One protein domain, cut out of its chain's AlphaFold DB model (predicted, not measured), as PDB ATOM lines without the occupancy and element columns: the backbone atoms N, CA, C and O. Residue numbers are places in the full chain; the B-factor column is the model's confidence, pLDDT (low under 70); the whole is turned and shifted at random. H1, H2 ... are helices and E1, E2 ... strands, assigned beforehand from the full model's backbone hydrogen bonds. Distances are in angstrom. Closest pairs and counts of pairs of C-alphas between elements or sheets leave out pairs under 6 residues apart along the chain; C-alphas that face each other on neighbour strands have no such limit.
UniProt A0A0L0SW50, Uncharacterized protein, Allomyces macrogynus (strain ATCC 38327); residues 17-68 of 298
ATOM      1  N   PHE A  17      41.846 -43.289 -41.034       67.44
ATOM      2  CA  PHE A  17      40.865 -43.626 -42.058       67.44
ATOM      3  C   PHE A  17      40.389 -42.336 -42.722       67.44
ATOM      4  O   PHE A  17      40.160 -41.331 -42.045       67.44
ATOM      5  N   LEU A  18      40.218 -42.361 -44.041       76.00
ATOM      6  CA  LEU A  18      39.610 -41.250 -44.755       76.00
ATOM      7  C   LEU A  18      38.122 -41.214 -44.381       76.00
ATOM      8  O   LEU A  18      37.366 -42.120 -44.729       76.00
ATOM      9  N   GLN A  19      37.716 -40.219 -43.597       82.44
ATOM     10  CA  GLN A  19      36.355 -40.111 -43.073       82.44
ATOM     11  C   GLN A  19      35.541 -39.096 -43.870       82.44
ATOM     12  O   GLN A  19      36.049 -38.037 -44.237       82.44
ATOM     13  N   VAL A  20      34.258 -39.388 -44.074       84.12
ATOM     14  CA  VAL A  20      33.277 -38.406 -44.561       84.12
ATOM     15  C   VAL A  20      32.146 -38.358 -43.553       84.12
ATOM     16  O   VAL A  20      31.575 -39.396 -43.227       84.12
ATOM     17  N   ALA A  21      31.841 -37.171 -43.040       85.81
ATOM     18  CA  ALA A  21      30.751 -36.975 -42.095       85.81
ATOM     19  C   ALA A  21      29.536 -36.358 -42.787       85.81
ATOM     20  O   ALA A  21      29.690 -35.481 -43.639       85.81
ATOM     21  N   ASP A  22      28.343 -36.797 -42.403       84.25
ATOM     22  CA  ASP A  22      27.115 -36.100 -42.772       84.25
ATOM     23  C   ASP A  22      26.887 -34.863 -41.881       84.25
ATOM     24  O   ASP A  22      27.671 -34.559 -40.977       84.25
ATOM     25  N   THR A  23      25.821 -34.107 -42.149       82.75
ATOM     26  CA  THR A  23      25.412 -32.987 -41.286       82.75
ATOM     27  C   THR A  23      23.946 -33.125 -40.896       82.75
ATOM     28  O   THR A  23      23.184 -33.832 -41.551       82.75
ATOM     29  N   ARG A  24      23.505 -32.400 -39.857       78.00
ATOM     30  CA  ARG A  24      22.087 -32.394 -39.446       78.00
ATOM     31  C   ARG A  24      21.132 -31.927 -40.550       78.00
ATOM     32  O   ARG A  24      19.974 -32.323 -40.529       78.00
ATOM     33  N   ASN A  25      21.619 -31.113 -41.488       80.44
ATOM     34  CA  ASN A  25      20.826 -30.556 -42.585       80.44
ATOM     35  C   ASN A  25      20.898 -31.417 -43.857       80.44
ATOM     36  O   ASN A  25      20.109 -31.226 -44.775       80.44
ATOM     37  N   SER A  26      21.849 -32.352 -43.917       80.31
ATOM     38  CA  SER A  26      22.099 -33.227 -45.062       80.31
ATOM     39  C   SER A  26      22.540 -34.615 -44.567       80.31
ATOM     40  O   SER A  26      23.716 -34.968 -44.717       80.31
ATOM     41  N   PRO A  27      21.647 -35.374 -43.903       80.81
ATOM     42  CA  PRO A  27      21.982 -36.701 -43.403       80.81
ATOM     43  C   PRO A  27      22.293 -37.645 -44.568       80.81
ATOM     44  O   PRO A  27      21.725 -37.506 -45.656       80.81
ATOM     45  N   PHE A  28      23.181 -38.620 -44.360       78.06
ATOM     46  CA  PHE A  28      23.407 -39.622 -45.399       78.06
ATOM     47  C   PHE A  28      22.154 -40.471 -45.611       78.06
ATOM     48  O   PHE A  28      21.549 -40.975 -44.666       78.06
ATOM     49  N   SER A  29      21.795 -40.683 -46.877       76.88
ATOM     50  CA  SER A  29      20.843 -41.726 -47.240       76.88
ATOM     51  C   SER A  29      21.510 -43.106 -47.193       76.88
ATOM     52  O   SER A  29      22.741 -43.234 -47.117       76.88
ATOM     53  N   TYR A  30      20.688 -44.155 -47.278       73.06
ATOM     54  CA  TYR A  30      21.143 -45.542 -47.408       73.06
ATOM     55  C   TYR A  30      22.162 -45.705 -48.550       73.06
ATOM     56  O   TYR A  30      23.248 -46.252 -48.333       73.06
ATOM     57  N   ASP A  31      21.841 -45.177 -49.735       74.19
ATOM     58  CA  ASP A  31      22.671 -45.312 -50.936       74.19
ATOM     59  C   ASP A  31      23.977 -44.527 -50.830       74.19
ATOM     60  O   ASP A  31      25.028 -45.019 -51.240       74.19
ATOM     61  N   VAL A  32      23.934 -43.334 -50.231       77.94
ATOM     62  CA  VAL A  32      25.127 -42.501 -50.031       77.94
ATOM     63  C   VAL A  32      26.083 -43.165 -49.045       77.94
ATOM     64  O   VAL A  32      27.266 -43.293 -49.348       77.94
ATOM     65  N   SER A  33      25.582 -43.658 -47.908       77.31
ATOM     66  CA  SER A  33      26.408 -44.349 -46.904       77.31
ATOM     67  C   SER A  33      27.110 -45.571 -47.499       77.31
ATOM     68  O   SER A  33      28.308 -45.775 -47.296       77.31
ATOM     69  N   ARG A  34      26.374 -46.358 -48.294       75.62
ATOM     70  CA  ARG A  34      26.897 -47.538 -48.987       75.62
ATOM     71  C   ARG A  34      27.924 -47.174 -50.061       75.62
ATOM     72  O   ARG A  34      28.938 -47.856 -50.179       75.62
ATOM     73  N   ALA A  35      27.675 -46.119 -50.836       77.19
ATOM     74  CA  ALA A  35      28.584 -45.645 -51.877       77.19
ATOM     75  C   ALA A  35      29.899 -45.110 -51.292       77.19
ATOM     76  O   ALA A  35      30.972 -45.500 -51.738       77.19
ATOM     77  N   VAL A  36      29.822 -44.272 -50.255       78.69
ATOM     78  CA  VAL A  36      30.985 -43.711 -49.546       78.69
ATOM     79  C   VAL A  36      31.859 -44.834 -48.982       78.69
ATOM     80  O   VAL A  36      33.064 -44.864 -49.237       78.69
ATOM     81  N   ALA A  37      31.241 -45.813 -48.315       79.25
ATOM     82  CA  ALA A  37      31.925 -47.008 -47.831       79.25
ATOM     83  C   ALA A  37      32.553 -47.851 -48.957       79.25
ATOM     84  O   ALA A  37      33.692 -48.303 -48.832       79.25
ATOM     85  N   GLY A  38      31.849 -48.019 -50.082       74.00
ATOM     86  CA  GLY A  38      32.361 -48.713 -51.270       74.00
ATOM     87  C   GLY A  38      33.571 -48.029 -51.906       74.00
ATOM     88  O   GLY A  38      34.477 -48.705 -52.391       74.00
ATOM     89  N   CYS A  39      33.639 -46.701 -51.825       75.81
ATOM     90  CA  CYS A  39      34.788 -45.902 -52.249       75.81
ATOM     91  C   CYS A  39      35.951 -45.918 -51.236       75.81
ATOM     92  O   CYS A  39      36.931 -45.204 -51.427       75.81
ATOM     93  N   GLY A  40      35.866 -46.706 -50.156       74.56
ATOM     94  CA  GLY A  40      36.924 -46.840 -49.151       74.56
ATOM     95  C   GLY A  40      36.940 -45.751 -48.076       74.56
ATOM     96  O   GLY A  40      37.886 -45.695 -47.293       74.56
ATOM     97  N   TYR A  41      35.912 -44.904 -48.013       80.88
ATOM     98  CA  TYR A  41      35.759 -43.927 -46.939       80.88
ATOM     99  C   TYR A  41      35.020 -44.545 -45.748       80.88
ATOM    100  O   TYR A  41      34.115 -45.355 -45.917       80.88
ATOM    101  N   ALA A  42      35.344 -44.111 -44.534       82.12
ATOM    102  CA  ALA A  42      34.577 -44.446 -43.340       82.12
ATOM    103  C   ALA A  42      33.473 -43.389 -43.126       82.12
ATOM    104  O   ALA A  42      33.794 -42.252 -42.753       82.12
ATOM    105  N   PRO A  43      32.184 -43.704 -43.371       79.25
ATOM    106  CA  PRO A  43      31.113 -42.746 -43.138       79.25
ATOM    107  C   PRO A  43      30.935 -42.504 -41.633       79.25
ATOM    108  O   PRO A  43      30.813 -43.442 -40.844       79.25
ATOM    109  N   ARG A  44      30.887 -41.234 -41.234       81.75
ATOM    110  CA  ARG A  44      30.573 -40.794 -39.874       81.75
ATOM    111  C   ARG A  44      29.174 -40.188 -39.855       81.75
ATOM    112  O   ARG A  44      28.942 -39.124 -40.420       81.75
ATOM    113  N   LEU A  45      28.258 -40.852 -39.161       79.81
ATOM    114  CA  LEU A  45      26.905 -40.351 -38.938       79.81
ATOM    115  C   LEU A  45      26.951 -39.333 -37.784       79.81
ATOM    116  O   LEU A  45      27.042 -39.704 -36.615       79.81
ATOM    117  N   ALA A  46      27.004 -38.045 -38.117       73.69
ATOM    118  CA  ALA A  46      26.916 -36.914 -37.195       73.69
ATOM    119  C   ALA A  46      25.465 -36.446 -36.986       73.69
ATOM    120  O   ALA A  46      25.163 -35.793 -35.980       73.69
ATOM    121  N   SER A  47      24.559 -36.778 -37.908       70.94
ATOM    122  CA  SER A  47      23.122 -36.680 -37.672       70.94
ATOM    123  C   SER A  47      22.707 -37.653 -36.552       70.94
ATOM    124  O   SER A  47      23.160 -38.795 -36.473       70.94
ATOM    125  N   THR A  48      21.900 -37.183 -35.597       60.91
ATOM    126  CA  THR A  48      21.421 -38.025 -34.494       60.91
ATOM    127  C   THR A  48      20.534 -39.136 -35.045       60.91
ATOM    128  O   THR A  48      19.745 -38.892 -35.953       60.91
ATOM    129  N   ALA A  49      20.585 -40.333 -34.448       58.00
ATOM    130  CA  ALA A  49      19.735 -41.476 -34.809       58.00
ATOM    131  C   ALA A  49      18.231 -41.136 -34.912       58.00
ATOM    132  O   ALA A  49      17.508 -41.809 -35.636       58.00
ATOM    133  N   ALA A  50      17.784 -40.073 -34.233       56.75
ATOM    134  CA  ALA A  50      16.428 -39.529 -34.292       56.75
ATOM    135  C   ALA A  50      16.050 -38.863 -35.634       56.75
ATOM    136  O   ALA A  50      14.870 -38.808 -35.961       56.75
ATOM    137  N   ASN A  51      17.024 -38.364 -36.402       58.28
ATOM    138  CA  ASN A  51      16.804 -37.751 -37.718       58.28
ATOM    139  C   ASN A  51      17.042 -38.731 -38.877       58.28
ATOM    140  O   ASN A  51      16.706 -38.416 -40.017       58.28
ATOM    141  N   LEU A  52      17.616 -39.910 -38.608       62.06
ATOM    142  CA  LEU A  52      17.667 -40.982 -39.592       62.06
ATOM    143  C   LEU A  52      16.318 -41.701 -39.594       62.06
ATOM    144  O   LEU A  52      15.859 -42.183 -38.565       62.06
ATOM    145  N   SER A  53      15.717 -41.850 -40.771       61.59
ATOM    146  CA  SER A  53      14.490 -42.640 -40.942       61.59
ATOM    147  C   SER A  53      14.671 -44.109 -40.534       61.59
ATOM    148  O   SER A  53      13.701 -44.784 -40.203       61.59
ATOM    149  N   SER A  54      15.909 -44.621 -40.544       63.91
ATOM    150  CA  SER A  54      16.263 -45.955 -40.045       63.91
ATOM    151  C   SER A  54      17.770 -46.059 -39.717       63.91
ATOM    152  O   SER A  54      18.571 -46.496 -40.543       63.91
ATOM    153  N   PRO A  55      18.212 -45.676 -38.505       62.75
ATOM    154  CA  PRO A  55      19.636 -45.630 -38.149       62.75
ATOM    155  C   PRO A  55      20.339 -46.996 -38.231       62.75
ATOM    156  O   PRO A  55      21.481 -47.081 -38.681       62.75
ATOM    157  N   ALA A  56      19.640 -48.081 -37.882       64.50
ATOM    158  CA  ALA A  56      20.162 -49.442 -38.017       64.50
ATOM    159  C   ALA A  56      20.421 -49.841 -39.483       64.50
ATOM    160  O   ALA A  56      21.420 -50.497 -39.770       64.50
ATOM    161  N   SER A  57      19.567 -49.410 -40.421       65.12
ATOM    162  CA  SER A  57      19.729 -49.730 -41.846       65.12
ATOM    163  C   SER A  57      20.911 -48.977 -42.465       65.12
ATOM    164  O   SER A  57      21.604 -49.523 -43.317       65.12
ATOM    165  N   SER A  58      21.175 -47.753 -41.997       64.69
ATOM    166  CA  SER A  58      22.253 -46.891 -42.500       64.69
ATOM    167  C   SER A  58      23.629 -47.342 -42.002       64.69
ATOM    168  O   SER A  58      24.608 -47.317 -42.744       64.69
ATOM    169  N   LEU A  59      23.706 -47.839 -40.763       69.50
ATOM    170  CA  LEU A  59      24.920 -48.482 -40.258       69.50
ATOM    171  C   LEU A  59      25.179 -49.816 -40.977       69.50
ATOM    172  O   LEU A  59      26.295 -50.078 -41.426       69.50
ATOM    173  N   ALA A  60      24.141 -50.645 -41.130       68.12
ATOM    174  CA  ALA A  60      24.241 -51.899 -41.870       68.12
ATOM    175  C   ALA A  60      24.648 -51.661 -43.334       68.12
ATOM    176  O   ALA A  60      25.433 -52.430 -43.881       68.12
ATOM    177  N   SER A  61      24.180 -50.583 -43.968       64.31
ATOM    178  CA  SER A  61      24.520 -50.259 -45.356       64.31
ATOM    179  C   SER A  61      25.947 -49.751 -45.529       64.31
ATOM    180  O   SER A  61      26.603 -50.135 -46.498       64.31
ATOM    181  N   ALA A  62      26.454 -48.957 -44.582       66.50
ATOM    182  CA  ALA A  62      27.864 -48.590 -44.529       66.50
ATOM    183  C   ALA A  62      28.743 -49.847 -44.433       66.50
ATOM    184  O   ALA A  62      29.655 -50.025 -45.237       66.50
ATOM    185  N   MET A  63      28.401 -50.778 -43.535       70.06
ATOM    186  CA  MET A  63      29.099 -52.063 -43.429       70.06
ATOM    187  C   MET A  63      29.011 -52.862 -44.737       70.06
ATOM    188  O   MET A  63      30.033 -53.293 -45.261       70.06
ATOM    189  N   LEU A  64      27.827 -52.984 -45.342       67.88
ATOM    190  CA  LEU A  64      27.637 -53.672 -46.628       67.88
ATOM    191  C   LEU A  64      28.388 -53.015 -47.798       67.88
ATOM    192  O   LEU A  64      28.757 -53.703 -48.750       67.88
ATOM    193  N   GLY A  65      28.614 -51.701 -47.754       65.81
ATOM    194  CA  GLY A  65      29.439 -50.979 -48.725       65.81
ATOM    195  C   GLY A  65      30.918 -51.336 -48.607       65.81
ATOM    196  O   GLY A  65      31.599 -51.457 -49.621       65.81
ATOM    197  N   THR A  66      31.391 -51.603 -47.386       69.00
ATOM    198  CA  THR A  66      32.750 -52.112 -47.147       69.00
ATOM    199  C   THR A  66      32.918 -53.593 -47.477       69.00
ATOM    200  O   THR A  66      34.035 -54.085 -47.444       69.00
ATOM    201  N   ILE A  67      31.848 -54.319 -47.808       68.75
ATOM    202  CA  ILE A  67      31.919 -55.743 -48.140       68.75
ATOM    203  C   ILE A  67      32.042 -55.907 -49.665       68.75
ATOM    204  O   ILE A  67      31.067 -55.777 -50.415       68.75
ATOM    205  N   TRP A  68      33.252 -56.239 -50.127       71.25
ATOM    206  CA  TRP A  68      33.523 -56.730 -51.485       71.25
ATOM    207  C   TRP A  68      33.504 -58.264 -51.482       71.25
ATOM    208  O   TRP A  68      34.510 -58.945 -51.640       71.25
TER     209      TRP A  68
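What this domain is: This is residues 17 to 68 of the 298 residues of an uncharacterized protein of Allomyces macrogynus (strain ATCC 38327) (UniProt A0A0L0SW50). A small, compact body has two short parallel strands, E1 and E2, side by side along one edge, and two helices, H1 and H2, packed together on the E2 side. H1 runs back against the strands' direction and packs mostly on H2, which runs the same way as H1; both helices also come near E2, and H2 stays away from E1. The printed part has 52 residues with two named strands and two named helices in the order E1 H1 E2 H2; the sheet, E1 then E2, is parallel, and the class is mixed, helices and strands. It is compact, with a radius of gyration of the C-alphas of 9.9 A, and only just elongated, spanning 29 by 19 by 14 A.

How they stand to each other: E1, residues 19 to 21, and E2, residues 42 to 44, are parallel neighbours, with 27 degrees between their directions. The C-alphas of Ala 21 and Arg 44 face each other at 4.4 A. Within hydrogen-bond range are N 20 and O 42, at 3.2 A, and N 44 and O 20, at 2.8 A. H1, residues 30 to 38, comes between them in the chain and completes a strand-helix-strand unit, two parallel neighbour strands joined through a helix, with a right-handed crossover. The closest C-alphas of H1 and E2, those of Ser 33 and Pro 43, are 6.2 A apart. The closest of E1 and H1, those of Val 20 and Val 36, are 7.6 A apart. H2, residues 55 to 65, touches H1, with the C-alphas of Arg 34 and Gly 65 closest at 4.3 A. They run the same way at a shallow tilt of 34 degrees, only just short of steep. The closest C-alphas of E2 and H2, those of Pro 43 and Ala 62, are 6.8 A apart, whereas E1 and H2 are apart. In H1 and H2 every O i to N i+4 pair is within hydrogen-bond range.

Where its parts are: E1 begins at C-alpha 19, (36.355, -40.111, -43.073), and has three residues, 6.5 A from first to last C-alpha. H1, nine residues, measures 12.3 A and begins at C-alpha 30, (21.143, -45.542, -47.408). E2, three residues, measures 6.4 A. H2, eleven residues and the longest helix, measures 15.4 A and ends at C-alpha 65, (29.439, -50.979, -48.725).

The domain as a whole: The two C-alphas farthest apart, those of Asn 25 and Trp 68, are 30.4 A from each other. The printed part has no cut. The link from H1 to E2 is tight, with 3 residues, and those from E1 to H1 and from E2 to H2 are short, with 8 and 10. The mean pLDDT of the printed part is 72.8; residue 17, residues 48 to 62 and residues 64 to 67 are under 70, and H2 has a mean of 66.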